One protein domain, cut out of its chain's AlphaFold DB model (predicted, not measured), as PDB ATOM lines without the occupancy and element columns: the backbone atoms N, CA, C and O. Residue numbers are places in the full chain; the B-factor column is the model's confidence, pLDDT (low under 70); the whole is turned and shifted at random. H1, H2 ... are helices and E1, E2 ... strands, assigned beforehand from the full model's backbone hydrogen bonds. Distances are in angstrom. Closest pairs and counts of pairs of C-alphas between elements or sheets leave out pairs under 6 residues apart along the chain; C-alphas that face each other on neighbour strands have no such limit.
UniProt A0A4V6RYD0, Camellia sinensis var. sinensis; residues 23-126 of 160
ATOM      1  N   PHE A  23      40.139 146.066  -3.557       93.19
ATOM      2  CA  PHE A  23      38.795 146.375  -4.016       93.19
ATOM      3  C   PHE A  23      37.848 146.384  -2.829       93.19
ATOM      4  O   PHE A  23      37.863 145.471  -2.004       93.19
ATOM      5  N   ARG A  24      36.977 147.387  -2.798       94.00
ATOM      6  CA  ARG A  24      35.865 147.485  -1.853       94.00
ATOM      7  C   ARG A  24      34.544 147.476  -2.613       94.00
ATOM      8  O   ARG A  24      34.527 147.566  -3.840       94.00
ATOM      9  N   LYS A  25      33.429 147.399  -1.892       93.62
ATOM     10  CA  LYS A  25      32.093 147.656  -2.444       93.62
ATOM     11  C   LYS A  25      31.514 148.907  -1.799       93.62
ATOM     12  O   LYS A  25      31.702 149.113  -0.603       93.62
ATOM     13  N   ASN A  26      30.796 149.716  -2.573       90.69
ATOM     14  CA  ASN A  26      29.984 150.796  -2.017       90.69
ATOM     15  C   ASN A  26      28.762 150.232  -1.256       90.69
ATOM     16  O   ASN A  26      28.497 149.026  -1.287       90.69
ATOM     17  N   ILE A  27      27.972 151.105  -0.621       91.81
ATOM     18  CA  ILE A  27      26.782 150.724   0.172       91.81
ATOM     19  C   ILE A  27      25.699 149.959  -0.617       91.81
ATOM     20  O   ILE A  27      24.804 149.368  -0.021       91.81
ATOM     21  N   HIS A  28      25.777 149.952  -1.950       90.81
ATOM     22  CA  HIS A  28      24.860 149.255  -2.854       90.81
ATOM     23  C   HIS A  28      25.506 148.054  -3.568       90.81
ATOM     24  O   HIS A  28      24.914 147.481  -4.483       90.81
ATOM     25  N   GLY A  29      26.729 147.673  -3.185       91.25
ATOM     26  CA  GLY A  29      27.438 146.518  -3.729       91.25
ATOM     27  C   GLY A  29      28.262 146.765  -5.000       91.25
ATOM     28  O   GLY A  29      28.919 145.822  -5.449       91.25
ATOM     29  N   LYS A  30      28.282 147.982  -5.575       92.50
ATOM     30  CA  LYS A  30      29.128 148.298  -6.746       92.50
ATOM     31  C   LYS A  30      30.605 148.231  -6.328       92.50
ATOM     32  O   LYS A  30      30.957 148.879  -5.341       92.50
ATOM     33  N   PRO A  31      31.460 147.462  -7.027       94.00
ATOM     34  CA  PRO A  31      32.874 147.378  -6.694       94.00
ATOM     35  C   PRO A  31      33.623 148.653  -7.112       94.00
ATOM     36  O   PRO A  31      33.319 149.257  -8.140       94.00
ATOM     37  N   GLU A  32      34.613 149.037  -6.314       92.62
ATOM     38  CA  GLU A  32      35.474 150.208  -6.503       92.62
ATOM     39  C   GLU A  32      36.931 149.826  -6.214       92.62
ATOM     40  O   GLU A  32      37.184 148.936  -5.395       92.62
ATOM     41  N   VAL A  33      37.891 150.507  -6.850       91.25
ATOM     42  CA  VAL A  33      39.305 150.386  -6.465       91.25
ATOM     43  C   VAL A  33      39.502 151.100  -5.134       91.25
ATOM     44  O   VAL A  33      39.141 152.267  -4.981       91.25
ATOM     45  N   GLU A  34      40.085 150.399  -4.171       90.19
ATOM     46  CA  GLU A  34      40.530 150.990  -2.918       90.19
ATOM     47  C   GLU A  34      41.986 151.431  -3.074       90.19
ATOM     48  O   GLU A  34      42.930 150.647  -2.950       90.19
ATOM     49  N   TRP A  35      42.154 152.712  -3.393       86.06
ATOM     50  CA  TRP A  35      43.459 153.347  -3.450       86.06
ATOM     51  C   TRP A  35      44.030 153.544  -2.044       86.06
ATOM     52  O   TRP A  35      43.383 154.133  -1.178       86.06
ATOM     53  N   GLN A  36      45.260 153.078  -1.832       76.94
ATOM     54  CA  GLN A  36      46.029 153.419  -0.637       76.94
ATOM     55  C   GLN A  36      46.438 154.892  -0.744       76.94
ATOM     56  O   GLN A  36      46.924 155.314  -1.792       76.94
ATOM     57  N   GLN A  37      46.197 155.671   0.310       70.50
ATOM     58  CA  GLN A  37      46.646 157.060   0.368       70.50
ATOM     59  C   GLN A  37      48.148 157.103   0.659       70.50
ATOM     60  O   GLN A  37      48.648 156.347   1.492       70.50
ATOM     61  N   SER A  38      48.843 157.997  -0.032       73.19
ATOM     62  CA  SER A  38      50.263 158.296   0.133       73.19
ATOM     63  C   SER A  38      50.473 159.757  -0.236       73.19
ATOM     64  O   SER A  38      49.972 160.180  -1.280       73.19
ATOM     65  N   ASP A  39      51.206 160.506   0.583       73.75
ATOM     66  CA  ASP A  39      51.308 161.965   0.443       73.75
ATOM     67  C   ASP A  39      51.956 162.401  -0.887       73.75
ATOM     68  O   ASP A  39      51.584 163.428  -1.449       73.75
ATOM     69  N   ASP A  40      52.845 161.570  -1.445       81.75
ATOM     70  CA  ASP A  40      53.566 161.836  -2.700       81.75
ATOM     71  C   ASP A  40      52.842 161.359  -3.977       81.75
ATOM     72  O   ASP A  40      53.337 161.569  -5.088       81.75
ATOM     73  N   TRP A  41      51.693 160.675  -3.867       79.38
ATOM     74  CA  TRP A  41      51.010 160.098  -5.033       79.38
ATOM     75  C   TRP A  41      49.484 160.130  -4.928       79.38
ATOM     76  O   TRP A  41      48.866 159.483  -4.081       79.38
ATOM     77  N   HIS A  42      48.868 160.828  -5.883       77.31
ATOM     78  CA  HIS A  42      47.427 160.842  -6.098       77.31
ATOM     79  C   HIS A  42      47.073 159.941  -7.290       77.31
ATOM     80  O   HIS A  42      47.272 160.342  -8.441       77.31
ATOM     81  N   PRO A  43      46.551 158.723  -7.056       77.75
ATOM     82  CA  PRO A  43      46.143 157.851  -8.145       77.75
ATOM     83  C   PRO A  43      44.960 158.453  -8.918       77.75
ATOM     84  O   PRO A  43      44.138 159.176  -8.345       77.75
ATOM     85  N   PRO A  44      44.835 158.147 -10.221       79.75
ATOM     86  CA  PRO A  44      43.760 158.687 -11.038       79.75
ATOM     87  C   PRO A  44      42.378 158.250 -10.516       79.75
ATOM     88  O   PRO A  44      42.243 157.131 -10.001       79.75
ATOM     89  N   PRO A  45      41.324 159.073 -10.703       84.88
ATOM     90  CA  PRO A  45      39.941 158.722 -10.375       84.88
ATOM     91  C   PRO A  45      39.412 157.701 -11.394       84.88
ATOM     92  O   PRO A  45      38.659 158.014 -12.321       84.88
ATOM     93  N   LEU A  46      39.903 156.473 -11.250       90.19
ATOM     94  CA  LEU A  46      39.589 155.325 -12.076       90.19
ATOM     95  C   LEU A  46      38.297 154.690 -11.574       90.19
ATOM     96  O   LEU A  46      38.202 154.237 -10.432       90.19
ATOM     97  N   HIS A  47      37.320 154.610 -12.464       93.44
ATOM     98  CA  HIS A  47      36.091 153.867 -12.253       93.44
ATOM     99  C   HIS A  47      36.094 152.649 -13.167       93.44
ATOM    100  O   HIS A  47      36.590 152.696 -14.292       93.44
ATOM    101  N   PHE A  48      35.517 151.551 -12.691       95.75
ATOM    102  CA  PHE A  48      35.291 150.382 -13.522       95.75
ATOM    103  C   PHE A  48      33.907 149.797 -13.275       95.75
ATOM    104  O   PHE A  48      33.258 150.056 -12.256       95.75
ATOM    105  N   ASN A  49      33.443 149.000 -14.226       97.31
ATOM    106  CA  ASN A  49      32.273 148.166 -14.044       97.31
ATOM    107  C   ASN A  49      32.435 146.850 -14.806       97.31
ATOM    108  O   ASN A  49      33.106 146.794 -15.835       97.31
ATOM    109  N   LEU A  50      31.827 145.797 -14.266       96.19
ATOM    110  CA  LEU A  50      31.857 144.445 -14.803       96.19
ATOM    111  C   LEU A  50      30.426 144.006 -15.102       96.19
ATOM    112  O   LEU A  50      29.533 144.213 -14.277       96.19
ATOM    113  N   SER A  51      30.236 143.334 -16.232       96.75
ATOM    114  CA  SER A  51      29.067 142.484 -16.464       96.75
ATOM    115  C   SER A  51      29.500 141.225 -17.213       96.75
ATOM    116  O   SER A  51      30.556 141.212 -17.850       96.75
ATOM    117  N   HIS A  52      28.739 140.143 -17.081       96.25
ATOM    118  CA  HIS A  52      29.102 138.852 -17.653       96.25
ATOM    119  C   HIS A  52      27.875 138.009 -17.998       96.25
ATOM    120  O   HIS A  52      26.841 138.093 -17.340       96.25
ATOM    121  N   THR A  53      28.036 137.170 -19.015       94.62
ATOM    122  CA  THR A  53      27.131 136.076 -19.375       94.62
ATOM    123  C   THR A  53      27.806 134.734 -19.058       94.62
ATOM    124  O   THR A  53      28.862 134.704 -18.424       94.62
ATOM    125  N   SER A  54      27.244 133.610 -19.516       91.00
ATOM    126  CA  SER A  54      27.924 132.308 -19.419       91.00
ATOM    127  C   SER A  54      29.209 132.220 -20.263       91.00
ATOM    128  O   SER A  54      30.089 131.415 -19.966       91.00
ATOM    129  N   SER A  55      29.314 133.043 -21.312       93.44
ATOM    130  CA  SER A  55      30.325 132.946 -22.375       93.44
ATOM    131  C   SER A  55      31.190 134.200 -22.553       93.44
ATOM    132  O   SER A  55      32.165 134.166 -23.301       93.44
ATOM    133  N   LEU A  56      30.864 135.303 -21.873       95.56
ATOM    134  CA  LEU A  56      31.549 136.587 -22.001       95.56
ATOM    135  C   LEU A  56      31.709 137.258 -20.637       95.56
ATOM    136  O   LEU A  56      30.746 137.370 -19.886       95.56
ATOM    137  N   ILE A  57      32.895 137.803 -20.363       97.12
ATOM    138  CA  ILE A  57      33.109 138.798 -19.306       97.12
ATOM    139  C   ILE A  57      33.485 140.111 -19.988       97.12
ATOM    140  O   ILE A  57      34.444 140.164 -20.754       97.12
ATOM    141  N   ALA A  58      32.743 141.173 -19.691       97.50
ATOM    142  CA  ALA A  58      33.054 142.528 -20.110       97.50
ATOM    143  C   ALA A  58      33.548 143.345 -18.907       97.50
ATOM    144  O   ALA A  58      32.982 143.271 -17.814       97.50
ATOM    145  N   CYS A  59      34.590 144.148 -19.124       97.38
ATOM    146  CA  CYS A  59      35.117 145.105 -18.156       97.38
ATOM    147  C   CYS A  59      35.243 146.472 -18.827       97.38
ATOM    148  O   CYS A  59      35.998 146.629 -19.786       97.38
ATOM    149  N   GLY A  60      34.485 147.451 -18.339       96.81
ATOM    150  CA  GLY A  60      34.597 148.843 -18.753       96.81
ATOM    151  C   GLY A  60      35.428 149.610 -17.734       96.81
ATOM    152  O   GLY A  60      35.159 149.501 -16.539       96.81
ATOM    153  N   VAL A  61      36.401 150.396 -18.196       95.38
ATOM    154  CA  VAL A  61      37.262 151.240 -17.353       95.38
ATOM    155  C   VAL A  61      37.238 152.671 -17.879       95.38
ATOM    156  O   VAL A  61      37.368 152.896 -19.080       95.38
ATOM    157  N   THR A  62      37.080 153.639 -16.981       94.81
ATOM    158  CA  THR A  62      37.046 155.075 -17.281       94.81
ATOM    159  C   THR A  62      37.870 155.865 -16.272       94.81
ATOM    160  O   THR A  62      38.026 155.469 -15.120       94.81
ATOM    161  N   MET A  63      38.361 157.025 -16.697       91.62
ATOM    162  CA  MET A  63      38.890 158.062 -15.809       91.62
ATOM    163  C   MET A  63      37.876 159.206 -15.734       91.62
ATOM    164  O   MET A  63      37.231 159.511 -16.736       91.62
ATOM    165  N   ASN A  64      37.744 159.840 -14.567       87.44
ATOM    166  CA  ASN A  64      36.918 161.037 -14.311       87.44
ATOM    167  C   ASN A  64      35.387 160.880 -14.478       87.44
ATOM    168  O   ASN A  64      34.648 161.791 -14.112       87.44
ATOM    169  N   SER A  65      34.899 159.748 -14.989       91.69
ATOM    170  CA  SER A  65      33.476 159.496 -15.249       91.69
ATOM    171  C   SER A  65      33.020 158.177 -14.639       91.69
ATOM    172  O   SER A  65      33.688 157.154 -14.796       91.69
ATOM    173  N   GLN A  66      31.842 158.175 -14.010       93.19
ATOM    174  CA  GLN A  66      31.166 156.942 -13.602       93.19
ATOM    175  C   GLN A  66      30.830 156.086 -14.828       93.19
ATOM    176  O   GLN A  66      30.286 156.584 -15.811       93.19
ATOM    177  N   ILE A  67      31.109 154.787 -14.736       95.81
ATOM    178  CA  ILE A  67      30.779 153.802 -15.769       95.81
ATOM    179  C   ILE A  67      29.833 152.734 -15.227       95.81
ATOM    180  O   ILE A  67      29.899 152.333 -14.060       95.81
ATOM    181  N   GLY A  68      28.950 152.283 -16.110       96.31
ATOM    182  CA  GLY A  68      28.190 151.053 -16.003       96.31
ATOM    183  C   GLY A  68      28.131 150.418 -17.383       96.31
ATOM    184  O   GLY A  68      27.968 151.119 -18.379       96.31
ATOM    185  N   ILE A  69      28.317 149.108 -17.434       97.19
ATOM    186  CA  ILE A  69      28.224 148.312 -18.651       97.19
ATOM    187  C   ILE A  69      27.281 147.149 -18.399       97.19
ATOM    188  O   ILE A  69      27.115 146.702 -17.263       97.19
ATOM    189  N   ASP A  70      26.684 146.639 -19.464       96.69
ATOM    190  CA  ASP A  70      25.951 145.395 -19.382       96.69
ATOM    191  C   ASP A  70      26.103 144.557 -20.651       96.69
ATOM    192  O   ASP A  70      26.371 145.096 -21.726       96.69
ATOM    193  N   VAL A  71      25.976 143.239 -20.502       96.50
ATOM    194  CA  VAL A  71      26.030 142.266 -21.593       96.50
ATOM    195  C   VAL A  71      24.967 141.199 -21.369       96.50
ATOM    196  O   VAL A  71      24.848 140.645 -20.282       96.50
ATOM    197  N   GLU A  72      24.214 140.897 -22.420       94.88
ATOM    198  CA  GLU A  72      23.149 139.896 -22.415       94.88
ATOM    199  C   GLU A  72      23.309 138.954 -23.608       94.88
ATOM    200  O   GLU A  72      23.768 139.346 -24.686       94.88
ATOM    201  N   GLU A  73      22.921 137.692 -23.434       92.19
ATOM    202  CA  GLU A  73      22.953 136.710 -24.519       92.19
ATOM    203  C   GLU A  73      21.810 136.990 -25.506       92.19
ATOM    204  O   GLU A  73      20.643 137.027 -25.119       92.19
ATOM    205  N   LYS A  74      22.110 137.135 -26.806       84.88
ATOM    206  CA  LYS A  74      21.083 137.386 -27.845       84.88
ATOM    207  C   LYS A  74      19.997 136.305 -27.875       84.88
ATOM    208  O   LYS A  74      18.841 136.573 -28.187       84.88
ATOM    209  N   GLN A  75      20.370 135.068 -27.559       84.62
ATOM    210  CA  GLN A  75      19.472 133.922 -27.509       84.62
ATOM    211  C   GLN A  75      18.776 133.754 -26.149       84.62
ATOM    212  O   GLN A  75      17.971 132.837 -26.032       84.62
ATOM    213  N   ARG A  76      18.983 134.643 -25.160       82.00
ATOM    214  CA  ARG A  76      18.396 134.544 -23.812       82.00
ATOM    215  C   ARG A  76      16.892 134.253 -23.852       82.00
ATOM    216  O   ARG A  76      16.081 135.068 -24.299       82.00
ATOM    217  N   THR A  77      16.518 133.079 -23.350       79.38
ATOM    218  CA  THR A  77      15.121 132.651 -23.250       79.38
ATOM    219  C   THR A  77      14.443 133.371 -22.092       79.38
ATOM    220  O   THR A  77      14.774 133.163 -20.924       79.38
ATOM    221  N   ILE A  78      13.452 134.199 -22.407       79.19
ATOM    222  CA  ILE A  78      12.637 134.884 -21.406       79.19
ATOM    223  C   ILE A  78      11.480 133.945 -21.057       79.19
ATOM    224  O   ILE A  78      10.584 133.726 -21.861       79.19
ATOM    225  N   ARG A  79      11.519 133.346 -19.859       66.31
ATOM    226  CA  ARG A  79      10.540 132.323 -19.419       66.31
ATOM    227  C   ARG A  79       9.119 132.858 -19.176       66.31
ATOM    228  O   ARG A  79       8.207 132.068 -18.978       66.31
ATOM    229  N   ASN A  80       8.954 134.178 -19.145       70.38
ATOM    230  CA  ASN A  80       7.696 134.873 -18.881       70.38
ATOM    231  C   ASN A  80       7.328 135.741 -20.090       70.38
ATOM    232  O   ASN A  80       8.212 136.133 -20.847       70.38
ATOM    233  N   ASP A  81       6.058 136.137 -20.198       83.81
ATOM    234  CA  ASP A  81       5.628 137.181 -21.136       83.81
ATOM    235  C   ASP A  81       6.513 138.441 -21.013       83.81
ATOM    236  O   ASP A  81       6.624 139.048 -19.937       83.81
ATOM    237  N   ILE A  82       7.128 138.820 -22.138       87.12
ATOM    238  CA  ILE A  82       8.001 139.988 -22.302       87.12
ATOM    239  C   ILE A  82       7.292 141.251 -21.824       87.12
ATOM    240  O   ILE A  82       7.854 142.024 -21.044       87.12
ATOM    241  N   LEU A  83       6.031 141.434 -22.219       87.50
ATOM    242  CA  LEU A  83       5.258 142.614 -21.863       87.50
ATOM    243  C   LEU A  83       4.927 142.614 -20.367       87.50
ATOM    244  O   LEU A  83       4.963 143.669 -19.746       87.50
ATOM    245  N   SER A  84       4.698 141.460 -19.736       88.56
ATOM    246  CA  SER A  84       4.537 141.346 -18.274       88.56
ATOM    247  C   SER A  84       5.820 141.622 -17.489       88.56
ATOM    248  O   SER A  84       5.753 142.007 -16.317       88.56
ATOM    249  N   PHE A  85       6.999 141.415 -18.074       88.25
ATOM    250  CA  PHE A  85       8.260 141.832 -17.460       88.25
ATOM    251  C   PHE A  85       8.487 143.337 -17.654       88.25
ATOM    252  O   PHE A  85       8.680 144.061 -16.675       88.25
ATOM    253  N   ALA A  86       8.368 143.827 -18.888       90.56
ATOM    254  CA  ALA A  86       8.482 145.244 -19.209       90.56
ATOM    255  C   ALA A  86       7.466 146.089 -18.405       90.56
ATOM    256  O   ALA A  86       7.851 147.105 -17.824       90.56
ATOM    257  N   ARG A  87       6.220 145.609 -18.213       90.44
ATOM    258  CA  ARG A  87       5.157 146.247 -17.399       90.44
ATOM    259  C   ARG A  87       5.552 146.513 -15.942       90.44
ATOM    260  O   ARG A  87       4.845 147.273 -15.281       90.44
ATOM    261  N   ARG A  88       6.653 145.942 -15.437       88.62
ATOM    262  CA  ARG A  88       7.201 146.206 -14.092       88.62
ATOM    263  C   ARG A  88       8.396 147.163 -14.075       88.62
ATOM    264  O   ARG A  88       8.520 147.903 -13.104       88.62
ATOM    265  N   TYR A  89       9.224 147.205 -15.123       91.00
ATOM    266  CA  TYR A  89      10.490 147.959 -15.124       91.00
ATOM    267  C   TYR A  89      10.572 149.092 -16.153       91.00
ATOM    268  O   TYR A  89      11.355 150.018 -15.978       91.00
ATOM    269  N   PHE A  90       9.797 149.054 -17.232       94.06
ATOM    270  CA  PHE A  90       9.928 150.012 -18.330       94.06
ATOM    271  C   PHE A  90       8.998 151.217 -18.132       94.06
ATOM    272  O   PHE A  90       7.982 151.152 -17.428       94.06
ATOM    273  N   SER A  91       9.380 152.348 -18.720       95.00
ATOM    274  CA  SER A  91       8.538 153.538 -18.849       95.00
ATOM    275  C   SER A  91       7.442 153.312 -19.900       95.00
ATOM    276  O   SER A  91       7.563 152.421 -20.738       95.00
ATOM    277  N   HIS A  92       6.377 154.122 -19.882       93.31
ATOM    278  CA  HIS A  92       5.262 153.981 -20.831       93.31
ATOM    279  C   HIS A  92       5.731 154.028 -22.296       93.31
ATOM    280  O   HIS A  92       5.429 153.120 -23.054       93.31
ATOM    281  N   HIS A  93       6.612 154.963 -22.662       93.50
ATOM    282  CA  HIS A  93       7.160 155.034 -24.023       93.50
ATOM    283  C   HIS A  93       7.919 153.771 -24.479       93.50
ATOM    284  O   HIS A  93       7.869 153.417 -25.652       93.50
ATOM    285  N   GLU A  94       8.640 153.100 -23.575       95.44
ATOM    286  CA  GLU A  94       9.333 151.835 -23.878       95.44
ATOM    287  C   GLU A  94       8.339 150.666 -23.981       95.44
ATOM    288  O   GLU A  94       8.539 149.762 -24.789       95.44
ATOM    289  N   MET A  95       7.258 150.695 -23.191       94.50
ATOM    290  CA  MET A  95       6.149 149.740 -23.294       94.50
ATOM    291  C   MET A  95       5.424 149.859 -24.633       94.50
ATOM    292  O   MET A  95       5.237 148.846 -25.303       94.50
ATOM    293  N   ASP A  96       5.050 151.079 -25.021       93.38
ATOM    294  CA  ASP A  96       4.325 151.363 -26.262       93.38
ATOM    295  C   ASP A  96       5.169 150.964 -27.482       93.38
ATOM    296  O   ASP A  96       4.674 150.321 -28.405       93.38
ATOM    297  N   PHE A  97       6.474 151.265 -27.443       93.81
ATOM    298  CA  PHE A  97       7.434 150.845 -28.463       93.81
ATOM    299  C   PHE A  97       7.505 149.318 -28.613       93.81
ATOM    300  O   PHE A  97       7.430 148.825 -29.734       93.81
ATOM    301  N   LEU A  98       7.606 148.558 -27.514       93.75
ATOM    302  CA  LEU A  98       7.620 147.090 -27.585       93.75
ATOM    303  C   LEU A  98       6.278 146.507 -28.043       93.75
ATOM    304  O   LEU A  98       6.260 145.549 -28.813       93.75
ATOM    305  N   ALA A  99       5.162 147.077 -27.584       93.75
ATOM    306  CA  ALA A  99       3.819 146.629 -27.944       93.75
ATOM    307  C   ALA A  99       3.489 146.867 -29.430       93.75
ATOM    308  O   ALA A  99       2.682 146.131 -29.992       93.75
ATOM    309  N   ALA A 100       4.131 147.847 -30.073       94.19
ATOM    310  CA  ALA A 100       4.001 148.109 -31.505       94.19
ATOM    311  C   ALA A 100       4.757 147.104 -32.404       94.19
ATOM    312  O   ALA A 100       4.565 147.114 -33.621       94.19
ATOM    313  N   ILE A 101       5.620 146.245 -31.844       93.62
ATOM    314  CA  ILE A 101       6.375 145.243 -32.608       93.62
ATOM    315  C   ILE A 101       5.568 143.942 -32.685       93.62
ATOM    316  O   ILE A 101       5.430 143.234 -31.688       93.62
ATOM    317  N   SER A 102       5.074 143.612 -33.882       93.94
ATOM    318  CA  SER A 102       4.268 142.405 -34.129       93.94
ATOM    319  C   SER A 102       5.080 141.110 -34.250       93.94
ATOM    320  O   SER A 102       4.544 140.036 -33.991       93.94
ATOM    321  N   ASP A 103       6.346 141.187 -34.670       93.88
ATOM    322  CA  ASP A 103       7.236 140.022 -34.764       93.88
ATOM    323  C   ASP A 103       7.779 139.666 -33.362       93.88
ATOM    324  O   ASP A 103       8.470 140.495 -32.758       93.88
ATOM    325  N   PRO A 104       7.503 138.461 -32.821       90.38
ATOM    326  CA  PRO A 104       7.908 138.106 -31.460       90.38
ATOM    327  C   PRO A 104       9.425 138.039 -31.249       90.38
ATOM    328  O   PRO A 104       9.899 138.317 -30.147       90.38
ATOM    329  N   GLU A 105      10.202 137.680 -32.275       91.06
ATOM    330  CA  GLU A 105      11.660 137.596 -32.172       91.06
ATOM    331  C   GLU A 105      12.285 138.992 -32.227       91.06
ATOM    332  O   GLU A 105      13.161 139.301 -31.418       91.06
ATOM    333  N   VAL A 106      11.779 139.883 -33.087       92.31
ATOM    334  CA  VAL A 106      12.189 141.298 -33.086       92.31
ATOM    335  C   VAL A 106      11.802 141.972 -31.765       92.31
ATOM    336  O   VAL A 106      12.624 142.680 -31.177       92.31
ATOM    337  N   GLN A 107      10.600 141.708 -31.236       92.44
ATOM    338  CA  GLN A 107      10.163 142.228 -29.935       92.44
ATOM    339  C   GLN A 107      11.082 141.739 -28.806       92.44
ATOM    340  O   GLN A 107      11.471 142.524 -27.939       92.44
ATOM    341  N   ARG A 108      11.484 140.459 -28.830       92.44
ATOM    342  CA  ARG A 108      12.440 139.880 -27.875       92.44
ATOM    343  C   ARG A 108      13.816 140.534 -27.966       92.44
ATOM    344  O   ARG A 108      14.389 140.874 -26.931       92.44
ATOM    345  N   GLN A 109      14.338 140.739 -29.174       92.62
ATOM    346  CA  GLN A 109      15.646 141.363 -29.391       92.62
ATOM    347  C   GLN A 109      15.672 142.824 -28.917       92.62
ATOM    348  O   GLN A 109      16.586 143.215 -28.186       92.62
ATOM    349  N   GLU A 110      14.653 143.619 -29.256       93.50
ATOM    350  CA  GLU A 110      14.542 145.005 -28.789       93.50
ATOM    351  C   GLU A 110      14.274 145.090 -27.277       93.50
ATOM    352  O   GLU A 110      14.826 145.968 -26.612       93.50
ATOM    353  N   PHE A 111      13.532 144.143 -26.689       93.88
ATOM    354  CA  PHE A 111      13.403 144.042 -25.234       93.88
ATOM    355  C   PHE A 111      14.757 143.782 -24.557       93.88
ATOM    356  O   PHE A 111      15.094 144.489 -23.607       93.88
ATOM    357  N   ILE A 112      15.541 142.801 -25.033       93.88
ATOM    358  CA  ILE A 112      16.861 142.474 -24.458       93.88
ATOM    359  C   ILE A 112      17.778 143.698 -24.548       93.88
ATOM    360  O   ILE A 112      18.385 144.092 -23.560       93.88
ATOM    361  N   LYS A 113      17.810 144.362 -25.704       94.38
ATOM    362  CA  LYS A 113      18.574 145.593 -25.938       94.38
ATOM    363  C   LYS A 113      18.173 146.729 -24.989       94.38
ATOM    364  O   LYS A 113      19.049 147.353 -24.391       94.38
ATOM    365  N   LEU A 114      16.875 146.995 -24.810       94.88
ATOM    366  CA  LEU A 114      16.397 147.986 -23.838       94.88
ATOM    367  C   LEU A 114      16.768 147.590 -22.404       94.88
ATOM    368  O   LEU A 114      17.210 148.443 -21.638       94.88
ATOM    369  N   TRP A 115      16.642 146.308 -22.053       94.19
ATOM    370  CA  TRP A 115      17.033 145.782 -20.746       94.19
ATOM    371  C   TRP A 115      18.517 146.037 -20.455       94.19
ATOM    372  O   TRP A 115      18.827 146.704 -19.468       94.19
ATOM    373  N   THR A 116      19.412 145.623 -21.358       95.19
ATOM    374  CA  THR A 116      20.864 145.843 -21.255       95.19
ATOM    375  C   THR A 116      21.209 147.321 -21.094       95.19
ATOM    376  O   THR A 116      22.001 147.696 -20.230       95.19
ATOM    377  N   LEU A 117      20.586 148.203 -21.881       95.62
ATOM    378  CA  LEU A 117      20.839 149.643 -21.785       95.62
ATOM    379  C   LEU A 117      20.350 150.231 -20.444       95.62
ATOM    380  O   LEU A 117      21.023 151.094 -19.873       95.62
ATOM    381  N   LYS A 118      19.217 149.757 -19.903       94.31
ATOM    382  CA  LYS A 118      18.709 150.189 -18.587       94.31
ATOM    383  C   LYS A 118      19.575 149.660 -17.438       94.31
ATOM    384  O   LYS A 118      19.886 150.431 -16.531       94.31
ATOM    385  N   GLU A 119      20.004 148.399 -17.488       94.62
ATOM    386  CA  GLU A 119      20.965 147.805 -16.545       94.62
ATOM    387  C   GLU A 119      22.295 148.569 -16.545       94.62
ATOM    388  O   GLU A 119      22.775 148.956 -15.479       94.62
ATOM    389  N   ALA A 120      22.867 148.854 -17.720       95.75
ATOM    390  CA  ALA A 120      24.118 149.601 -17.850       95.75
ATOM    391  C   ALA A 120      24.017 151.002 -17.216       95.75
ATOM    392  O   ALA A 120      24.889 151.397 -16.439       95.75
ATOM    393  N   TYR A 121      22.922 151.731 -17.459       94.75
ATOM    394  CA  TYR A 121      22.684 153.034 -16.828       94.75
ATOM    395  C   TYR A 121      22.546 152.933 -15.297       94.75
ATOM    396  O   TYR A 121      23.161 153.701 -14.557       94.75
ATOM    397  N   VAL A 122      21.808 151.943 -14.789       93.50
ATOM    398  CA  VAL A 122      21.657 151.703 -13.341       93.50
ATOM    399  C   VAL A 122      22.988 151.314 -12.682       93.50
ATOM    400  O   VAL A 122      23.313 151.808 -11.597       93.50
ATOM    401  N   LYS A 123      23.811 150.498 -13.355       94.88
ATOM    402  CA  LYS A 123      25.182 150.160 -12.939       94.88
ATOM    403  C   LYS A 123      26.084 151.401 -12.913       94.88
ATOM    404  O   LYS A 123      26.905 151.534 -11.999       94.88
ATOM    405  N   ALA A 124      25.892 152.354 -13.831       94.44
ATOM    406  CA  ALA A 124      26.604 153.632 -13.821       94.44
ATOM    407  C   ALA A 124      26.242 154.466 -12.585       94.44
ATOM    408  O   ALA A 124      27.147 154.877 -11.860       94.44
ATOM    409  N   LEU A 125      24.945 154.605 -12.274       92.50
ATOM    410  CA  LEU A 125      24.459 155.281 -11.060       92.50
ATOM    411  C   LEU A 125      24.946 154.627  -9.756       92.50
ATOM    412  O   LEU A 125      25.027 155.296  -8.729       92.50
ATOM    413  N   GLY A 126      25.232 153.321  -9.772       89.75
ATOM    414  CA  GLY A 126      25.821 152.602  -8.640       89.75
ATOM    415  C   GLY A 126      24.918 152.469  -7.412       89.75
ATOM    416  O   GLY A 126      25.436 152.269  -6.316       89.75
TER     417      GLY A 126
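What this domain is: This is residues 23 to 126 of the 160 residues of a protein of Camellia sinensis var. sinensis (UniProt A0A4V6RYD0). The model is long and loose, with two small strand hairpins, E1 with E2 and E3 with E4, toward one end and a cluster of two short helices, H1 and H2, at the other. The long helix H3 runs between these ends: its first part joins H1 and H2, and its last part comes near E3. Beyond the strands, residues 36 to 42 stick out as a loop and add to the length, while the long link of residues 64 to 81 leads from E4 back to the helices. The printed part has 104 residues with four named strands and then three named helices, in the order E1 E2 E3 E4 H1 H2 H3; each sheet has two antiparallel strands, and the class is mixed, helices and strands. The radius of gyration of the C-alphas is 17.7 A, loose, and the C-alphas span 62 by 30 by 20 A.

How they stand to each other: E1, residues 23 to 25, and E2, residues 31 to 34, form an antiparallel hairpin at 133 degrees, with N 24 and O 32 3.0 A apart, within hydrogen-bond range. E3, residues 46 to 52, and E4, residues 57 to 63, form a second antiparallel hairpin at 164 degrees; N 49 and O 60 are 2.9 A apart, as are N 60 and O 49, both within hydrogen-bond range. The closest C-alphas of E2 and E3 are those of Glu 32 and His 47, 6.8 A apart. H1, residues 82 to 89, and H2, residues 92 to 99, form a helical hairpin: they touch at a shallow tilt of 9 degrees, opposite ways, with the C-alphas of Ala 86 and Met 95 closest at 6.5 A. H3, residues 104 to 125, touches H2 with residues 107 to 111 alone, at a shallow tilt of 28 degrees, opposite ways, and the two form a helical hairpin; their closest C-alphas are those of Leu 98 and Gln 107, 6.0 A apart. H1 and H3 only just touch, with 3 pairs of C-alphas within 8 A, made by residues 108 to 111 of H3 alone; they run the same way at a shallow tilt of 19 degrees, and Ile 82 and Arg 108 have the closest C-alphas, 7.1 A apart. The closest C-alphas of E3 and H3 are those of Asn 49 and Lys 123, 7.4 A apart. Every O i to N i+4 pair is within hydrogen-bond range in H2 and H3, against 2 of 4 in H1.

Where its parts are: E1 begins at C-alpha 23, (38.795, 146.375, -4.016). E3 is 20.3 A long and E4 20.4 A. H1 measures 11.0 A and H2 10.3 A. H3, 31.4 A long, runs from C-alpha 104 at (7.908, 138.106, -31.460) to C-alpha 125 at (24.459, 155.281, -11.060).

The domain as a whole: The C-alphas of Asp 40 and Ser 102 are the two farthest apart, at 61.6 A. The printed part has no cut, and the links E2 to E3 and E4 to H1 are long. The mean pLDDT of the printed part is 90.7, and residue 79 alone is under 70.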